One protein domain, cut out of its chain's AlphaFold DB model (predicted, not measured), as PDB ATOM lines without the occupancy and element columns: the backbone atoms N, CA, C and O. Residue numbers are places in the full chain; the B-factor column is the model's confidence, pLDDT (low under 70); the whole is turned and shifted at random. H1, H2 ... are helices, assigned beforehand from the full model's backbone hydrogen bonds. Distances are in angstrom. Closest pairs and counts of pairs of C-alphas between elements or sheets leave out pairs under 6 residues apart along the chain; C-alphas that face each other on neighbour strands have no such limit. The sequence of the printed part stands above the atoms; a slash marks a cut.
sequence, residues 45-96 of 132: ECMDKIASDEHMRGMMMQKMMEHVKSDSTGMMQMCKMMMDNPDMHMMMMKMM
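What this domain is: This is residues 45 to 96 of the 132 residues of an uncharacterized protein of Melioribacter roseus (strain JCM 17771 / P3M-2) (UniProt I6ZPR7). Four helices make an open V with a short foot at each tip: H2 and H3 are the two long arms, meeting near their ends at the turn of residues 69 to 71, while H1 before H2 and H4 after H3 each make a corner with their arm and turn off to opposite sides of the V. The space between the arms is empty, and residues 84 to 91 stand free. The printed part has 52 residues with four named helices in the order H1, H2, H3, H4 and no named strand; the class is all helix. The whole is loose, with a radius of gyration of the C-alphas of 13.1 A, and the C-alphas span 32 by 27 by 17 A.

Where its parts are: H1 is residues 45 to 52, 10.2 A from first to last C-alpha, and begins with C-alpha 45 at (57.348, 23.467, -30.309). After one residue, H2 follows as residues 54 to 68, the longest helix with 15 residues, 21.4 A long; its C-alpha 68 is at (44.106, 36.699, -47.350). H3 is residues 72 to 84, 18.1 A from first to last C-alpha. H4 is residues 86 to 96, 14.9 A long, and ends with C-alpha 96 at (25.472, 19.706, -47.859).

How they stand to each other: H1 and H2 only just touch, with 3 pairs of C-alphas within 8 A, and only at the corner by their link. H2 takes part with residues 56 to 57 alone; the closest C-alphas are those of Ile 50 and Met 56, 5.3 A apart. Their lines are about perpendicular, at 77 degrees. H2 and H3 are close but not clearly touching: their closest C-alphas, those of Val 68 and Gly 74, are 5.7 A apart. They run opposite ways at a steep tilt of 44 degrees, with centres 15.5 A apart. H3 and H4 only just touch, with 3 pairs of C-alphas within 8 A, and only at the corner by their link. H3 takes part with residues 82 to 83 alone; the closest C-alphas are those of Met 83 and His 89, 5.3 A apart. Their lines are about perpendicular, at 84 degrees. H1 and H3, H1 and H4, and H2 and H4 are apart. In H1, H2, H3 and H4 every O i to N i+4 pair is within hydrogen-bond range.

The domain as a whole: The two C-alphas farthest apart are those of Glu 45 and Met 96, at 36.6 A. The printed part has no cut, and the links H1 to H2, H2 to H3 and H3 to H4 are tight. The mean pLDDT of the printed part is 85.5, and one printed residue of the model, Met 96, is under 70.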
ATOM      1  N   GLU A  45      58.077  23.594 -31.578       84.69
ATOM      2  CA  GLU A  45      57.348  23.467 -30.309       84.69
ATOM      3  C   GLU A  45      56.246  24.526 -30.163       84.69
ATOM      4  O   GLU A  45      55.169  24.237 -29.648       84.69
ATOM      5  N   CYS A  46      56.470  25.751 -30.645       83.50
ATOM      6  CA  CYS A  46      55.443  26.790 -30.683       83.50
ATOM      7  C   CYS A  46      54.300  26.412 -31.633       83.50
ATOM      8  O   CYS A  46      53.134  26.561 -31.269       83.50
ATOM      9  N   MET A  47      54.608  25.877 -32.820       85.94
ATOM     10  CA  MET A  47      53.593  25.380 -33.752       85.94
ATOM     11  C   MET A  47      52.814  24.204 -33.169       85.94
ATOM     12  O   MET A  47      51.589  24.202 -33.254       85.94
ATOM     13  N   ASP A  48      53.493  23.256 -32.526       89.12
ATOM     14  CA  ASP A  48      52.860  22.113 -31.867       89.12
ATOM     15  C   ASP A  48      51.964  22.579 -30.718       89.12
ATOM     16  O   ASP A  48      50.835  22.112 -30.574       89.12
ATOM     17  N   LYS A  49      52.409  23.577 -29.947       88.38
ATOM     18  CA  LYS A  49      51.609  24.190 -28.887       88.38
ATOM     19  C   LYS A  49      50.364  24.873 -29.446       88.38
ATOM     20  O   LYS A  49      49.274  24.633 -28.931       88.38
ATOM     21  N   ILE A  50      50.506  25.653 -30.518       88.00
ATOM     22  CA  ILE A  50      49.369  26.266 -31.213       88.00
ATOM     23  C   ILE A  50      48.430  25.181 -31.737       88.00
ATOM     24  O   ILE A  50      47.232  25.303 -31.545       88.00
ATOM     25  N   ALA A  51      48.941  24.107 -32.344       87.25
ATOM     26  CA  ALA A  51      48.136  23.006 -32.875       87.25
ATOM     27  C   ALA A  51      47.459  22.160 -31.780       87.25
ATOM     28  O   ALA A  51      46.419  21.552 -32.028       87.25
ATOM     29  N   SER A  52      48.022  22.122 -30.574       90.94
ATOM     30  CA  SER A  52      47.445  21.413 -29.427       90.94
ATOM     31  C   SER A  52      46.364  22.211 -28.687       90.94
ATOM     32  O   SER A  52      45.553  21.617 -27.979       90.94
ATOM     33  N   ASP A  53      46.318  23.535 -28.866       90.44
ATOM     34  CA  ASP A  53      45.389  24.440 -28.184       90.44
ATOM     35  C   ASP A  53      44.277  24.912 -29.137       90.44
ATOM     36  O   ASP A  53      44.514  25.610 -30.124       90.44
ATOM     37  N   GLU A  54      43.031  24.536 -28.844       86.88
ATOM     38  CA  GLU A  54      41.866  24.852 -29.682       86.88
ATOM     39  C   GLU A  54      41.653  26.363 -29.877       86.88
ATOM     40  O   GLU A  54      41.345  26.819 -30.982       86.88
ATOM     41  N   HIS A  55      41.870  27.157 -28.828       90.06
ATOM     42  CA  HIS A  55      41.695  28.603 -28.876       90.06
ATOM     43  C   HIS A  55      42.794  29.263 -29.722       90.06
ATOM     44  O   HIS A  55      42.509  30.134 -30.551       90.06
ATOM     45  N   MET A  56      44.047  28.817 -29.582       89.50
ATOM     46  CA  MET A  56      45.150  29.311 -30.413       89.50
ATOM     47  C   MET A  56      44.985  28.914 -31.882       89.50
ATOM     48  O   MET A  56      45.229  29.752 -32.754       89.50
ATOM     49  N   ARG A  57      44.506  27.696 -32.175       91.25
ATOM     50  CA  ARG A  57      44.154  27.283 -33.546       91.25
ATOM     51  C   ARG A  57      43.145  28.234 -34.171       91.25
ATOM     52  O   ARG A  57      43.359  28.691 -35.293       91.25
ATOM     53  N   GLY A  58      42.072  28.546 -33.442       88.25
ATOM     54  CA  GLY A  58      41.034  29.466 -33.903       88.25
ATOM     55  C   GLY A  58      41.591  30.856 -34.209       88.25
ATOM     56  O   GLY A  58      41.377  31.386 -35.300       88.25
ATOM     57  N   MET A  59      42.382  31.416 -33.291       89.31
ATOM     58  CA  MET A  59      42.986  32.741 -33.463       89.31
ATOM     59  C   MET A  59      43.979  32.789 -34.633       89.31
ATOM     60  O   MET A  59      43.997  33.759 -35.395       89.31
ATOM     61  N   MET A  60      44.796  31.746 -34.802       87.38
ATOM     62  CA  MET A  60      45.734  31.643 -35.920       87.38
ATOM     63  C   MET A  60      44.991  31.565 -37.258       87.38
ATOM     64  O   MET A  60      45.336  32.284 -38.197       87.38
ATOM     65  N   MET A  61      43.939  30.747 -37.329       88.00
ATOM     66  CA  MET A  61      43.118  30.599 -38.528       88.00
ATOM     67  C   MET A  61      42.380  31.899 -38.878       88.00
ATOM     68  O   MET A  61      42.367  32.292 -40.044       88.00
ATOM     69  N   GLN A  62      41.848  32.619 -37.883       90.31
ATOM     70  CA  GLN A  62      41.225  33.930 -38.083       90.31
ATOM     71  C   GLN A  62      42.217  34.946 -38.662       90.31
ATOM     72  O   GLN A  62      41.917  35.598 -39.662       90.31
ATOM     73  N   LYS A  63      43.415  35.058 -38.077       90.31
ATOM     74  CA  LYS A  63      44.453  35.965 -38.586       90.31
ATOM     75  C   LYS A  63      44.845  35.622 -40.018       90.31
ATOM     76  O   LYS A  63      44.940  36.520 -40.849       90.31
ATOM     77  N   MET A  64      45.038  34.337 -40.324       85.69
ATOM     78  CA  MET A  64      45.311  33.903 -41.696       85.69
ATOM     79  C   MET A  64      44.207  34.355 -42.656       85.69
ATOM     80  O   MET A  64      44.526  34.936 -43.691       85.69
ATOM     81  N   MET A  65      42.932  34.175 -42.294       85.81
ATOM     82  CA  MET A  65      41.798  34.632 -43.107       85.81
ATOM     83  C   MET A  65      41.770  36.151 -43.302       85.81
ATOM     84  O   MET A  65      41.530  36.613 -44.415       85.81
ATOM     85  N   GLU A  66      42.033  36.938 -42.257       90.56
ATOM     86  CA  GLU A  66      42.095  38.403 -42.348       90.56
ATOM     87  C   GLU A  66      43.179  38.867 -43.329       90.56
ATOM     88  O   GLU A  66      42.941  39.780 -44.120       90.56
ATOM     89  N   HIS A  67      44.336  38.200 -43.329       86.50
ATOM     90  CA  HIS A  67      45.449  38.528 -44.217       86.50
ATOM     91  C   HIS A  67      45.195  38.167 -45.685       86.50
ATOM     92  O   HIS A  67      45.660  38.890 -46.564       86.50
ATOM     93  N   VAL A  68      44.439  37.101 -45.967       83.88
ATOM     94  CA  VAL A  68      44.106  36.699 -47.350       83.88
ATOM     95  C   VAL A  68      42.778  37.272 -47.846       83.88
ATOM     96  O   VAL A  68      42.417  37.081 -49.000       83.88
ATOM     97  N   LYS A  69      42.042  38.007 -47.005       84.19
ATOM     98  CA  LYS A  69      40.706  38.534 -47.324       84.19
ATOM     99  C   LYS A  69      40.664  39.382 -48.599       84.19
ATOM    100  O   LYS A  69      39.680  39.330 -49.331       84.19
ATOM    101  N   SER A  70      41.706  40.172 -48.841       87.12
ATOM    102  CA  SER A  70      41.811  41.046 -50.019       87.12
ATOM    103  C   SER A  70      42.606  40.414 -51.168       87.12
ATOM    104  O   SER A  70      42.733  41.029 -52.224       87.12
ATOM    105  N   ASP A  71      43.145  39.209 -50.970       89.25
ATOM    106  CA  ASP A  71      43.899  38.456 -51.969       89.25
ATOM    107  C   ASP A  71      43.024  37.332 -52.532       89.25
ATOM    108  O   ASP A  71      42.905  36.242 -51.968       89.25
ATOM    109  N   SER A  72      42.415  37.599 -53.688       83.06
ATOM    110  CA  SER A  72      41.565  36.631 -54.382       83.06
ATOM    111  C   SER A  72      42.316  35.361 -54.789       83.06
ATOM    112  O   SER A  72      41.717  34.285 -54.821       83.06
ATOM    113  N   THR A  73      43.622  35.453 -55.059       90.88
ATOM    114  CA  THR A  73      44.444  34.300 -55.450       90.88
ATOM    115  C   THR A  73      44.778  33.451 -54.231       90.88
ATOM    116  O   THR A  73      44.580  32.235 -54.263       90.88
ATOM    117  N   GLY A  74      45.216  34.081 -53.139       86.69
ATOM    118  CA  GLY A  74      45.469  33.412 -51.862       86.69
ATOM    119  C   GLY A  74      44.215  32.736 -51.306       86.69
ATOM    120  O   GLY A  74      44.259  31.575 -50.897       86.69
ATOM    121  N   MET A  75      43.064  33.407 -51.391       84.50
ATOM    122  CA  MET A  75      41.785  32.831 -50.983       84.50
ATOM    123  C   MET A  75      41.372  31.646 -51.870       84.50
ATOM    124  O   MET A  75      40.946  30.617 -51.350       84.50
ATOM    125  N   MET A  76      41.561  31.732 -53.192       87.94
ATOM    126  CA  MET A  76      41.281  30.614 -54.102       87.94
ATOM    127  C   MET A  76      42.177  29.401 -53.819       87.94
ATOM    128  O   MET A  76      41.692  28.269 -53.816       87.94
ATOM    129  N   GLN A  77      43.466  29.616 -53.549       88.75
ATOM    130  CA  GLN A  77      44.391  28.542 -53.179       88.75
ATOM    131  C   GLN A  77      44.011  27.895 -51.843       88.75
ATOM    132  O   GLN A  77      44.029  26.668 -51.741       88.75
ATOM    133  N   MET A  78      43.606  28.693 -50.850       83.12
ATOM    134  CA  MET A  78      43.115  28.190 -49.566       83.12
ATOM    135  C   MET A  78      41.871  27.310 -49.748       83.12
ATOM    136  O   MET A  78      41.833  26.188 -49.242       83.12
ATOM    137  N   CYS A  79      40.889  27.768 -50.531       82.44
ATOM    138  CA  CYS A  79      39.697  26.981 -50.850       82.44
ATOM    139  C   CYS A  79      40.049  25.679 -51.577       82.44
ATOM    140  O   CYS A  79      39.516  24.622 -51.239       82.44
ATOM    141  N   LYS A  80      40.970  25.738 -52.545       87.56
ATOM    142  CA  LYS A  80      41.429  24.554 -53.274       87.56
ATOM    143  C   LYS A  80      42.067  23.532 -52.335       87.56
ATOM    144  O   LYS A  80      41.693  22.370 -52.375       87.56
ATOM    145  N   MET A  81      42.958  23.964 -51.444       86.94
ATOM    146  CA  MET A  81      43.623  23.076 -50.487       86.94
ATOM    147  C   MET A  81      42.628  22.362 -49.559       86.94
ATOM    148  O   MET A  81      42.796  21.179 -49.272       86.94
ATOM    149  N   MET A  82      41.571  23.053 -49.119       80.81
ATOM    150  CA  MET A  82      40.504  22.433 -48.325       80.81
ATOM    151  C   MET A  82      39.689  21.415 -49.135       80.81
ATOM    152  O   MET A  82      39.282  20.395 -48.586       80.81
ATOM    153  N   MET A  83      39.457  21.666 -50.427       79.88
ATOM    154  CA  MET A  83      38.734  20.740 -51.310       79.88
ATOM    155  C   MET A  83      39.570  19.536 -51.751       79.88
ATOM    156  O   MET A  83      39.013  18.458 -51.933       79.88
ATOM    157  N   ASP A  84      40.883  19.707 -51.903       88.06
ATOM    158  CA  ASP A  84      41.810  18.632 -52.271       88.06
ATOM    159  C   ASP A  84      41.984  17.613 -51.125       88.06
ATOM    160  O   ASP A  84      42.422  16.486 -51.355       88.06
ATOM    161  N   ASN A  85      41.613  17.973 -49.888       86.81
ATOM    162  CA  ASN A  85      41.574  17.040 -48.767       86.81
ATOM    163  C   ASN A  85      40.274  16.200 -48.811       86.81
ATOM    164  O   ASN A  85      39.187  16.747 -48.602       86.81
ATOM    165  N   PRO A  86      40.351  14.873 -49.031       83.69
ATOM    166  CA  PRO A  86      39.173  14.032 -49.245       83.69
ATOM    167  C   PRO A  86      38.268  13.927 -48.011       83.69
ATOM    168  O   PRO A  86      37.052  13.802 -48.164       83.69
ATOM    169  N   ASP A  87      38.818  14.025 -46.798       86.75
ATOM    170  CA  ASP A  87      38.039  13.978 -45.560       86.75
ATOM    171  C   ASP A  87      37.255  15.272 -45.354       86.75
ATOM    172  O   ASP A  87      36.063  15.233 -45.036       86.75
ATOM    173  N   MET A  88      37.891  16.421 -45.606       82.19
ATOM    174  CA  MET A  88      37.209  17.717 -45.602       82.19
ATOM    175  C   MET A  88      36.163  17.793 -46.713       82.19
ATOM    176  O   MET A  88      35.041  18.230 -46.467       82.19
ATOM    177  N   HIS A  89      36.487  17.300 -47.909       82.31
ATOM    178  CA  HIS A  89      35.555  17.224 -49.026       82.31
ATOM    179  C   HIS A  89      34.341  16.342 -48.694       82.31
ATOM    180  O   HIS A  89      33.195  16.746 -48.897       82.31
ATOM    181  N   MET A  90      34.564  15.160 -48.113       81.50
ATOM    182  CA  MET A  90      33.496  14.264 -47.667       81.50
ATOM    183  C   MET A  90      32.663  14.892 -46.545       81.50
ATOM    184  O   MET A  90      31.439  14.767 -46.555       81.50
ATOM    185  N   MET A  91      33.293  15.561 -45.579       81.69
ATOM    186  CA  MET A  91      32.603  16.266 -44.498       81.69
ATOM    187  C   MET A  91      31.733  17.401 -45.044       81.69
ATOM    188  O   MET A  91      30.571  17.518 -44.659       81.69
ATOM    189  N   MET A  92      32.253  18.179 -45.994       78.19
ATOM    190  CA  MET A  92      31.517  19.232 -46.689       78.19
ATOM    191  C   MET A  92      30.323  18.653 -47.455       78.19
ATOM    192  O   MET A  92      29.202  19.133 -47.305       78.19
ATOM    193  N   MET A  93      30.521  17.559 -48.195       77.50
ATOM    194  CA  MET A  93      29.440  16.845 -48.880       77.50
ATOM    195  C   MET A  93      28.395  16.299 -47.903       77.50
ATOM    196  O   MET A  93      27.203  16.355 -48.195       77.50
ATOM    197  N   LYS A  94      28.805  15.799 -46.732       80.50
ATOM    198  CA  LYS A  94      27.888  15.354 -45.673       80.50
ATOM    199  C   LYS A  94      27.097  16.515 -45.076       80.50
ATOM    200  O   LYS A  94      25.906  16.342 -44.873       80.50
ATOM    201  N   MET A  95      27.701  17.683 -44.852       73.00
ATOM    202  CA  MET A  95      26.965  18.875 -44.405       73.00
ATOM    203  C   MET A  95      26.004  19.399 -45.477       73.00
ATOM    204  O   MET A  95      24.906  19.824 -45.148       73.00
ATOM    205  N   MET A  96      26.373  19.330 -46.760       69.19
ATOM    206  CA  MET A  96      25.472  19.706 -47.859       69.19
ATOM    207  C   MET A  96      24.309  18.720 -48.038       69.19
ATOM    208  O   MET A  96      23.245  19.108 -48.513       69.19
TER     209      MET A  96